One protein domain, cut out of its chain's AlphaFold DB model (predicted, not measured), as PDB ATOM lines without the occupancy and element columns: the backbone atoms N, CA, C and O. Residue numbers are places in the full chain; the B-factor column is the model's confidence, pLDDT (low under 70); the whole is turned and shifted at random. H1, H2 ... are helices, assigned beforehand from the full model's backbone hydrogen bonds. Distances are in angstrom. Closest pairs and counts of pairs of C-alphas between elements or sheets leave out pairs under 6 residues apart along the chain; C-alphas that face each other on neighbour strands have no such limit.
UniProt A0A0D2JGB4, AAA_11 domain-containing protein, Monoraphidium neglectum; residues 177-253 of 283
ATOM      1  N   LEU A 177      18.496  50.161   9.514       82.44
ATOM      2  CA  LEU A 177      18.023  50.580   8.191       82.44
ATOM      3  C   LEU A 177      18.037  49.451   7.148       82.44
ATOM      4  O   LEU A 177      17.140  49.397   6.307       82.44
ATOM      5  N   TRP A 178      18.997  48.523   7.224       82.31
ATOM      6  CA  TRP A 178      19.079  47.375   6.310       82.31
ATOM      7  C   TRP A 178      17.870  46.439   6.408       82.31
ATOM      8  O   TRP A 178      17.490  45.825   5.416       82.31
ATOM      9  N   VAL A 179      17.199  46.378   7.562       88.69
ATOM     10  CA  VAL A 179      16.007  45.537   7.764       88.69
ATOM     11  C   VAL A 179      14.835  46.016   6.901       88.69
ATOM     12  O   VAL A 179      13.951  45.235   6.547       88.69
ATOM     13  N   ARG A 180      14.819  47.298   6.510       86.25
ATOM     14  CA  ARG A 180      13.772  47.857   5.641       86.25
ATOM     15  C   ARG A 180      13.842  47.286   4.222       86.25
ATOM     16  O   ARG A 180      12.813  47.200   3.547       86.25
ATOM     17  N   ASP A 181      15.017  46.838   3.789       89.81
ATOM     18  CA  ASP A 181      15.227  46.256   2.469       89.81
ATOM     19  C   ASP A 181      14.561  44.866   2.363       89.81
ATOM     20  O   ASP A 181      14.824  43.944   3.141       89.81
ATOM     21  N   LYS A 182      13.636  44.716   1.403       89.75
ATOM     22  CA  LYS A 182      12.899  43.459   1.176       89.75
ATOM     23  C   LYS A 182      13.823  42.329   0.708       89.75
ATOM     24  O   LYS A 182      13.629  41.189   1.129       89.75
ATOM     25  N   GLY A 183      14.800  42.642  -0.144       90.50
ATOM     26  CA  GLY A 183      15.763  41.678  -0.668       90.50
ATOM     27  C   GLY A 183      16.696  41.182   0.429       90.50
ATOM     28  O   GLY A 183      16.868  39.974   0.587       90.50
ATOM     29  N   TRP A 184      17.196  42.098   1.262       92.75
ATOM     30  CA  TRP A 184      17.998  41.744   2.430       92.75
ATOM     31  C   TRP A 184      17.231  40.829   3.389       92.75
ATOM     32  O   TRP A 184      17.760  39.799   3.797       92.75
ATOM     33  N   ARG A 185      15.959  41.128   3.699       92.94
ATOM     34  CA  ARG A 185      15.139  40.268   4.575       92.94
ATOM     35  C   ARG A 185      14.925  38.869   4.007       92.94
ATOM     36  O   ARG A 185      14.984  37.897   4.758       92.94
ATOM     37  N   ALA A 186      14.669  38.757   2.704       92.75
ATOM     38  CA  ALA A 186      14.526  37.463   2.045       92.75
ATOM     39  C   ALA A 186      15.836  36.663   2.109       92.75
ATOM     40  O   ALA A 186      15.820  35.492   2.491       92.75
ATOM     41  N   ALA A 187      16.968  37.317   1.828       92.88
ATOM     42  CA  ALA A 187      18.291  36.712   1.922       92.88
ATOM     43  C   ALA A 187      18.617  36.281   3.362       92.88
ATOM     44  O   ALA A 187      18.983  35.131   3.581       92.88
ATOM     45  N   ALA A 188      18.408  37.147   4.356       94.38
ATOM     46  CA  ALA A 188      18.624  36.841   5.770       94.38
ATOM     47  C   ALA A 188      17.761  35.665   6.248       94.38
ATOM     48  O   ALA A 188      18.256  34.771   6.933       94.38
ATOM     49  N   LYS A 189      16.488  35.603   5.831       95.38
ATOM     50  CA  LYS A 189      15.600  34.472   6.138       95.38
ATOM     51  C   LYS A 189      16.110  33.164   5.527       95.38
ATOM     52  O   LYS A 189      16.096  32.142   6.210       95.38
ATOM     53  N   ALA A 190      16.563  33.189   4.274       95.25
ATOM     54  CA  ALA A 190      17.129  32.015   3.609       95.25
ATOM     55  C   ALA A 190      18.430  31.551   4.285       95.25
ATOM     56  O   ALA A 190      18.591  30.366   4.560       95.25
ATOM     57  N   GLN A 191      19.315  32.489   4.629       96.31
ATOM     58  CA  GLN A 191      20.561  32.202   5.340       96.31
ATOM     59  C   GLN A 191      20.299  31.609   6.726       96.31
ATOM     60  O   GLN A 191      20.922  30.617   7.085       96.31
ATOM     61  N   LEU A 192      19.345  32.154   7.486       96.81
ATOM     62  CA  LEU A 192      18.962  31.604   8.787       96.81
ATOM     63  C   LEU A 192      18.346  30.201   8.661       96.81
ATOM     64  O   LEU A 192      18.606  29.343   9.501       96.81
ATOM     65  N   ALA A 193      17.554  29.947   7.617       95.81
ATOM     66  CA  ALA A 193      16.989  28.622   7.357       95.81
ATOM     67  C   ALA A 193      18.064  27.577   7.003       95.81
ATOM     68  O   ALA A 193      17.903  26.407   7.342       95.81
ATOM     69  N   ALA A 194      19.166  28.002   6.380       95.62
ATOM     70  CA  ALA A 194      20.306  27.146   6.050       95.62
ATOM     71  C   ALA A 194      21.211  26.819   7.258       95.62
ATOM     72  O   ALA A 194      22.120  25.999   7.144       95.62
ATOM     73  N   GLN A 195      20.989  27.434   8.427       95.81
ATOM     74  CA  GLN A 195      21.763  27.154   9.641       95.81
ATOM     75  C   GLN A 195      21.326  25.824  10.277       95.81
ATOM     76  O   GLN A 195      20.447  25.765  11.148       95.81
ATOM     77  N   HIS A 196      21.964  24.739   9.838       89.56
ATOM     78  CA  HIS A 196      21.819  23.410  10.420       89.56
ATOM     79  C   HIS A 196      22.563  23.348  11.766       89.56
ATOM     80  O   HIS A 196      23.724  23.731  11.858       89.56
ATOM     81  N   GLY A 197      21.898  22.892  12.832       92.88
ATOM     82  CA  GLY A 197      22.512  22.734  14.163       92.88
ATOM     83  C   GLY A 197      22.079  23.751  15.222       92.88
ATOM     84  O   GLY A 197      22.367  23.555  16.399       92.88
ATOM     85  N   LEU A 198      21.318  24.784  14.851       96.88
ATOM     86  CA  LEU A 198      20.658  25.631  15.845       96.88
ATOM     87  C   LEU A 198      19.388  24.962  16.376       96.88
ATOM     88  O   LEU A 198      18.603  24.385  15.617       96.88
ATOM     89  N   ASN A 199      19.133  25.088  17.674       96.81
ATOM     90  CA  ASN A 199      17.837  24.738  18.247       96.81
ATOM     91  C   ASN A 199      16.821  25.892  18.062       96.81
ATOM     92  O   ASN A 199      17.121  26.946  17.491       96.81
ATOM     93  N   ARG A 200      15.580  25.698  18.530       97.12
ATOM     94  CA  ARG A 200      14.506  26.694  18.383       97.12
ATOM     95  C   ARG A 200      14.809  28.018  19.097       97.12
ATOM     96  O   ARG A 200      14.543  29.067  18.516       97.12
ATOM     97  N   SER A 201      15.341  27.987  20.322       97.00
ATOM     98  CA  SER A 201      15.624  29.209  21.089       97.00
ATOM     99  C   SER A 201      16.791  29.993  20.492       97.00
ATOM    100  O   SER A 201      16.698  31.210  20.370       97.00
ATOM    101  N   GLN A 202      17.830  29.311  20.012       97.81
ATOM    102  CA  GLN A 202      18.965  29.929  19.324       97.81
ATOM    103  C   GLN A 202      18.546  30.561  17.990       97.81
ATOM    104  O   GLN A 202      18.894  31.707  17.723       97.81
ATOM    105  N   ARG A 203      17.730  29.869  17.175       97.88
ATOM    106  CA  ARG A 203      17.169  30.455  15.941       97.88
ATOM    107  C   ARG A 203      16.352  31.710  16.223       97.88
ATOM    108  O   ARG A 203      16.464  32.683  15.484       97.88
ATOM    109  N   LYS A 204      15.545  31.691  17.288       97.06
ATOM    110  CA  LYS A 204      14.792  32.868  17.722       97.06
ATOM    111  C   LYS A 204      15.725  34.003  18.149       97.06
ATOM    112  O   LYS A 204      15.539  35.118  17.687       97.06
ATOM    113  N   ALA A 205      16.749  33.709  18.949       97.62
ATOM    114  CA  ALA A 205      17.731  34.694  19.393       97.62
ATOM    115  C   ALA A 205      18.446  35.374  18.212       97.62
ATOM    116  O   ALA A 205      18.565  36.598  18.198       97.62
ATOM    117  N   VAL A 206      18.850  34.601  17.194       97.75
ATOM    118  CA  VAL A 206      19.425  35.139  15.949       97.75
ATOM    119  C   VAL A 206      18.409  36.006  15.208       97.75
ATOM    120  O   VAL A 206      18.735  37.126  14.830       97.75
ATOM    121  N   ALA A 207      17.176  35.522  15.027       96.38
ATOM    122  CA  ALA A 207      16.135  36.271  14.327       96.38
ATOM    123  C   ALA A 207      15.829  37.621  14.994       96.38
ATOM    124  O   ALA A 207      15.741  38.632  14.300       96.38
ATOM    125  N   ASP A 208      15.716  37.633  16.324       95.94
ATOM    126  CA  ASP A 208      15.463  38.839  17.112       95.94
ATOM    127  C   ASP A 208      16.653  39.821  17.002       95.94
ATOM    128  O   ASP A 208      16.450  41.015  16.785       95.94
ATOM    129  N   ALA A 209      17.897  39.324  17.035       95.75
ATOM    130  CA  ALA A 209      19.094  40.165  16.922       95.75
ATOM    131  C   ALA A 209      19.297  40.797  15.539       95.75
ATOM    132  O   ALA A 209      19.879  41.871  15.433       95.75
ATOM    133  N   MET A 210      18.814  40.165  14.467       94.38
ATOM    134  CA  MET A 210      18.900  40.742  13.120       94.38
ATOM    135  C   MET A 210      18.019  41.980  12.935       94.38
ATOM    136  O   MET A 210      18.281  42.782  12.035       94.38
ATOM    137  N   ILE A 211      16.938  42.085  13.715       93.25
ATOM    138  CA  ILE A 211      15.897  43.099  13.527       93.25
ATOM    139  C   ILE A 211      15.899  44.186  14.599       93.25
ATOM    140  O   ILE A 211      15.161  45.151  14.446       93.25
ATOM    141  N   ALA A 212      16.689  44.040  15.658       91.50
ATOM    142  CA  ALA A 212      16.818  45.014  16.734       91.50
ATOM    143  C   ALA A 212      18.138  45.792  16.607       91.50
ATOM    144  O   ALA A 212      19.117  45.285  16.063       91.50
ATOM    145  N   SER A 213      18.174  47.028  17.111       87.88
ATOM    146  CA  SER A 213      19.411  47.822  17.179       87.88
ATOM    147  C   SER A 213      20.346  47.317  18.274       87.88
ATOM    148  O   SER A 213      21.561  47.306  18.095       87.88
ATOM    149  N   VAL A 214      19.781  46.873  19.401       90.25
ATOM    150  CA  VAL A 214      20.525  46.290  20.522       90.25
ATOM    151  C   VAL A 214      19.796  45.040  20.988       90.25
ATOM    152  O   VAL A 214      18.583  45.046  21.177       90.25
ATOM    153  N   THR A 215      20.530  43.945  21.168       92.56
ATOM    154  CA  THR A 215      19.991  42.691  21.704       92.56
ATOM    155  C   THR A 215      20.921  42.145  22.769       92.56
ATOM    156  O   THR A 215      22.126  42.042  22.554       92.56
ATOM    157  N   LEU A 216      20.344  41.765  23.906       93.06
ATOM    158  CA  LEU A 216      21.050  41.074  24.973       93.06
ATOM    159  C   LEU A 216      20.678  39.594  24.942       93.06
ATOM    160  O   LEU A 216      19.502  39.236  25.013       93.06
ATOM    161  N   TRP A 217      21.683  38.728  24.867       95.38
ATOM    162  CA  TRP A 217      21.490  37.291  25.014       95.38
ATOM    163  C   TRP A 217      22.032  36.820  26.351       95.38
ATOM    164  O   TRP A 217      23.233  36.873  26.609       95.38
ATOM    165  N   GLN A 218      21.140  36.276  27.168       95.38
ATOM    166  CA  GLN A 218      21.506  35.543  28.364       95.38
ATOM    167  C   GLN A 218      21.351  34.048  28.094       95.38
ATOM    168  O   GLN A 218      20.331  33.594  27.579       95.38
ATOM    169  N   GLY A 219      22.371  33.268  28.440       93.12
ATOM    170  CA  GLY A 219      22.339  31.819  28.289       93.12
ATOM    171  C   GLY A 219      23.142  31.143  29.398       93.12
ATOM    172  O   GLY A 219      24.314  31.508  29.567       93.12
ATOM    173  N   PRO A 220      22.574  30.154  30.117       93.94
ATOM    174  CA  PRO A 220      23.310  29.294  31.047       93.94
ATOM    175  C   PRO A 220      24.594  28.691  30.433       93.94
ATOM    176  O   PRO A 220      24.753  28.677  29.200       93.94
ATOM    177  N   PRO A 221      25.546  28.197  31.244       94.94
ATOM    178  CA  PRO A 221      26.707  27.473  30.722       94.94
ATOM    179  C   PRO A 221      26.267  26.302  29.821       94.94
ATOM    180  O   PRO A 221      25.248  25.668  30.065       94.94
ATOM    181  N   GLY A 222      26.997  26.060  28.726       94.25
ATOM    182  CA  GLY A 222      26.700  24.973  27.778       94.25
ATOM    183  C   GLY A 222      25.584  25.232  26.749       94.25
ATOM    184  O   GLY A 222      25.411  24.438  25.836       94.25
ATOM    185  N   THR A 223      24.867  26.361  26.803       94.31
ATOM    186  CA  THR A 223      23.711  26.642  25.907       94.31
ATOM    187  C   THR A 223      24.067  27.111  24.488       94.31
ATOM    188  O   THR A 223      23.190  27.466  23.698       94.31
ATOM    189  N   GLY A 224      25.354  27.126  24.134       95.56
ATOM    190  CA  GLY A 224      25.802  27.474  22.784       95.56
ATOM    191  C   GLY A 224      25.716  28.966  22.435       95.56
ATOM    192  O   GLY A 224      25.464  29.297  21.279       95.56
ATOM    193  N   LYS A 225      25.953  29.879  23.393       96.81
ATOM    194  CA  LYS A 225      26.019  31.338  23.140       96.81
ATOM    195  C   LYS A 225      26.964  31.686  21.983       96.81
ATOM    196  O   LYS A 225      26.572  32.386  21.057       96.81
ATOM    197  N   THR A 226      28.176  31.129  21.998       96.06
ATOM    198  CA  THR A 226      29.176  31.342  20.939       96.06
ATOM    199  C   THR A 226      28.697  30.812  19.589       96.06
ATOM    200  O   THR A 226      28.806  31.514  18.593       96.06
ATOM    201  N   ALA A 227      28.103  29.615  19.553       96.69
ATOM    202  CA  ALA A 227      27.539  29.052  18.324       96.69
ATOM    203  C   ALA A 227      26.398  29.926  17.765       96.69
ATOM    204  O   ALA A 227      26.325  30.159  16.563       96.69
ATOM    205  N   THR A 228      25.561  30.476  18.647       97.94
ATOM    206  CA  THR A 228      24.474  31.404  18.288       97.94
ATOM    207  C   THR A 228      25.019  32.713  17.705       97.94
ATOM    208  O   THR A 228      24.525  33.180  16.681       97.94
ATOM    209  N   LEU A 229      26.078  33.275  18.302       97.31
ATOM    210  CA  LEU A 229      26.754  34.476  17.796       97.31
ATOM    211  C   LEU A 229      27.396  34.246  16.428       97.31
ATOM    212  O   LEU A 229      27.221  35.061  15.525       97.31
ATOM    213  N   LEU A 230      28.101  33.126  16.253       97.56
ATOM    214  CA  LEU A 230      28.699  32.772  14.968       97.56
ATOM    215  C   LEU A 230      27.631  32.614  13.884       97.56
ATOM    216  O   LEU A 230      27.813  33.126  12.781       97.56
ATOM    217  N   ALA A 231      26.499  31.983  14.202       97.81
ATOM    218  CA  ALA A 231      25.390  31.869  13.265       97.81
ATOM    219  C   ALA A 231      24.789  33.236  12.900       97.81
ATOM    220  O   ALA A 231      24.537  33.484  11.724       97.81
ATOM    221  N   LEU A 232      24.619  34.157  13.859       97.38
ATOM    222  CA  LEU A 232      24.202  35.534  13.556       97.38
ATOM    223  C   LEU A 232      25.172  36.208  12.578       97.38
ATOM    224  O   LEU A 232      24.732  36.744  11.564       97.38
ATOM    225  N   ILE A 233      26.480  36.142  12.840       96.56
ATOM    226  CA  ILE A 233      27.500  36.738  11.964       96.56
ATOM    227  C   ILE A 233      27.427  36.126  10.560       96.56
ATOM    228  O   ILE A 233      27.407  36.860   9.573       96.56
ATOM    229  N   GLN A 234      27.338  34.798  10.453       95.88
ATOM    230  CA  GLN A 234      27.219  34.108   9.168       95.88
ATOM    231  C   GLN A 234      25.973  34.546   8.394       95.88
ATOM    232  O   GLN A 234      26.063  34.826   7.199       95.88
ATOM    233  N   VAL A 235      24.828  34.658   9.074       96.12
ATOM    234  CA  VAL A 235      23.573  35.100   8.459       96.12
ATOM    235  C   VAL A 235      23.674  36.548   7.979       96.12
ATOM    236  O   VAL A 235      23.300  36.823   6.841       96.12
ATOM    237  N   LEU A 236      24.226  37.460   8.787       94.00
ATOM    238  CA  LEU A 236      24.410  38.865   8.407       94.00
ATOM    239  C   LEU A 236      25.354  39.008   7.203       94.00
ATOM    240  O   LEU A 236      25.022  39.690   6.233       94.00
ATOM    241  N   VAL A 237      26.498  38.315   7.218       93.56
ATOM    242  CA  VAL A 237      27.464  38.323   6.105       93.56
ATOM    243  C   VAL A 237      26.853  37.718   4.838       93.56
ATOM    244  O   VAL A 237      27.012  38.274   3.749       93.56
ATOM    245  N   GLY A 238      26.130  36.603   4.959       92.25
ATOM    246  CA  GLY A 238      25.446  35.957   3.840       92.25
ATOM    247  C   GLY A 238      24.337  36.827   3.241       92.25
ATOM    248  O   GLY A 238      24.230  36.937   2.018       92.25
ATOM    249  N   ALA A 239      23.550  37.501   4.085       90.56
ATOM    250  CA  ALA A 239      22.482  38.401   3.657       90.56
ATOM    251  C   ALA A 239      23.024  39.618   2.895       90.56
ATOM    252  O   ALA A 239      22.453  40.014   1.878       90.56
ATOM    253  N   CYS A 240      24.162  40.166   3.334       84.94
ATOM    254  CA  CYS A 240      24.855  41.233   2.619       84.94
ATOM    255  C   CYS A 240      25.297  40.771   1.222       84.94
ATOM    256  O   CYS A 240      24.978  41.434   0.238       84.94
ATOM    257  N   LYS A 241      25.944  39.604   1.098       78.81
ATOM    258  CA  LYS A 241      26.384  39.070  -0.208       78.81
ATOM    259  C   LYS A 241      25.222  38.896  -1.198       78.81
ATOM    260  O   LYS A 241      25.364  39.242  -2.366       78.81
ATOM    261  N   GLY A 242      24.065  38.423  -0.729       60.00
ATOM    262  CA  GLY A 242      22.865  38.276  -1.563       60.00
ATOM    263  C   GLY A 242      22.225  39.606  -1.979       60.00
ATOM    264  O   GLY A 242      21.777  39.738  -3.115       60.00
ATOM    265  N   ALA A 243      22.216  40.608  -1.094       57.25
ATOM    266  CA  ALA A 243      21.633  41.925  -1.367       57.25
ATOM    267  C   ALA A 243      22.465  42.772  -2.348       57.25
ATOM    268  O   ALA A 243      21.902  43.552  -3.110       57.25
ATOM    269  N   PHE A 244      23.792  42.603  -2.371       46.84
ATOM    270  CA  PHE A 244      24.663  43.274  -3.347       46.84
ATOM    271  C   PHE A 244      24.737  42.549  -4.699       46.84
ATOM    272  O   PHE A 244      25.126  43.152  -5.695       46.84
ATOM    273  N   SER A 245      24.330  41.277  -4.757       42.59
ATOM    274  CA  SER A 245      24.339  40.475  -5.987       42.59
ATOM    275  C   SER A 245      23.088  40.661  -6.858       42.59
ATOM    276  O   SER A 245      23.069  40.159  -7.980       42.59
ATOM    277  N   SER A 246      22.046  41.352  -6.379       39.62
ATOM    278  CA  SER A 246      20.801  41.583  -7.130       39.62
ATOM    279  C   SER A 246      20.734  42.937  -7.853       39.62
ATOM    280  O   SER A 246      19.710  43.260  -8.456       39.62
ATOM    281  N   ALA A 247      21.817  43.723  -7.849       40.56
ATOM    282  CA  ALA A 247      21.959  44.834  -8.789       40.56
ATOM    283  C   ALA A 247      22.011  44.273 -10.228       40.56
ATOM    284  O   ALA A 247      22.668  43.251 -10.443       40.56
ATOM    285  N   PRO A 248      21.327  44.883 -11.218       40.69
ATOM    286  CA  PRO A 248      21.221  44.322 -12.562       40.69
ATOM    287  C   PRO A 248      22.609  44.033 -13.143       40.69
ATOM    288  O   PRO A 248      23.504  44.881 -13.132       40.69
ATOM    289  N   ALA A 249      22.760  42.811 -13.649       41.75
ATOM    290  CA  ALA A 249      24.001  42.167 -14.064       41.75
ATOM    291  C   ALA A 249      24.742  42.822 -15.253       41.75
ATOM    292  O   ALA A 249      25.627  42.201 -15.829       41.75
ATOM    293  N   SER A 250      24.453  44.075 -15.621       42.94
ATOM    294  CA  SER A 250      25.183  44.790 -16.679       42.94
ATOM    295  C   SER A 250      26.412  45.569 -16.188       42.94
ATOM    296  O   SER A 250      27.176  46.057 -17.014       42.94
ATOM    297  N   LYS A 251      26.656  45.668 -14.869       43.69
ATOM    298  CA  LYS A 251      27.857  46.340 -14.316       43.69
ATOM    299  C   LYS A 251      28.777  45.472 -13.454       43.69
ATOM    300  O   LYS A 251      29.924  45.851 -13.252       43.69
ATOM    301  N   ALA A 252      28.339  44.301 -12.990       40.50
ATOM    302  CA  ALA A 252      29.154  43.445 -12.116       40.50
ATOM    303  C   ALA A 252      30.360  42.800 -12.832       40.50
ATOM    304  O   ALA A 252      31.383  42.556 -12.199       40.50
ATOM    305  N   ALA A 253      30.290  42.611 -14.156       41.66
ATOM    306  CA  ALA A 253      31.424  42.126 -14.948       41.66
ATOM    307  C   ALA A 253      32.573  43.151 -15.066       41.66
ATOM    308  O   ALA A 253      33.705  42.762 -15.330       41.66
TER     309      ALA A 253
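Overview. This is residues 177 to 253 of the 283 residues of the protein "AAA_11 domain-containing protein" of Monoraphidium neglectum (UniProt A0A0D2JGB4). One long helix, H4, crosses a pair of shorter helices, H2 and H3, which stand side by side, run opposite ways and both pack on it. The very short helix H1 comes just before H2, near the last residue of H3; a long loop, residues 212 to 224, leads from H3 round to the first residue of H4, and a tail, residues 245 to 253, runs on beyond the other end of H4. The printed part has 77 residues with four named helices, in the order H1, H2, H3, H4, and no named strand; its class is all helix, with 48 residues in the helices. It is only just loose, close to compact, with a radius of gyration of the C-alphas of 14.0 A, and it spans 50 by 24 by 16 A, the loop and the tail lying at the two ends of the longest span.

Along the chain. H1, residues 177 to 180, begins with C-alpha 177 at (18.023, 50.580, 8.191) and measures 5.7 A. H2, residues 182 to 193, is 16.6 A from first to last C-alpha. H3, residues 200 to 211, is 17.2 A long and begins with C-alpha 200 at (14.506, 26.694, 18.383). H4, residues 225 to 244, is the longest helix at 29.1 A and ends with C-alpha 244 at (24.663, 43.274, -3.347).

Arrangement. H1 is close to H2 but not clearly touching it, the closest C-alphas being those of Val 179 and Arg 185, 6.2 A apart. H1 is also close to H3 but not clearly touching it, with the C-alphas of Val 179 and Ile 211 closest at 6.3 A. H2 and H3 are close but not clearly touching, their closest C-alphas, of Leu 192 and Arg 203, 7.5 A apart; they run opposite ways at a shallow tilt of 21 degrees. H2 touches H4, closest at the C-alphas of Ala 188 and Ala 239, 4.7 A apart, opposite ways at a steep tilt of 39 degrees. H3 touches H4 with residues 228 to 236 of H4 alone; the closest C-alphas are those of Val 206 and Leu 232, 5.4 A apart, and the two run the same way at a steep tilt of 47 degrees. H1 and H4 are apart. In H2 and H4 every O i to N i+4 pair is within hydrogen-bond range, in H3 7 of 8 are, and H1 is too short for such a pair.

Size, cuts and confidence. The two C-alphas farthest apart, those of Pro 221 and Ser 250, are 50.5 A from each other. The printed part has no cut. The link from H1 to H2 is tight, that from H2 to H3 is short, and that from H3 to H4, 13 residues, is long. The mean pLDDT of the printed part is 86.1; residues 242 to 253, of which 242 to 244 belong to H4, are under 70.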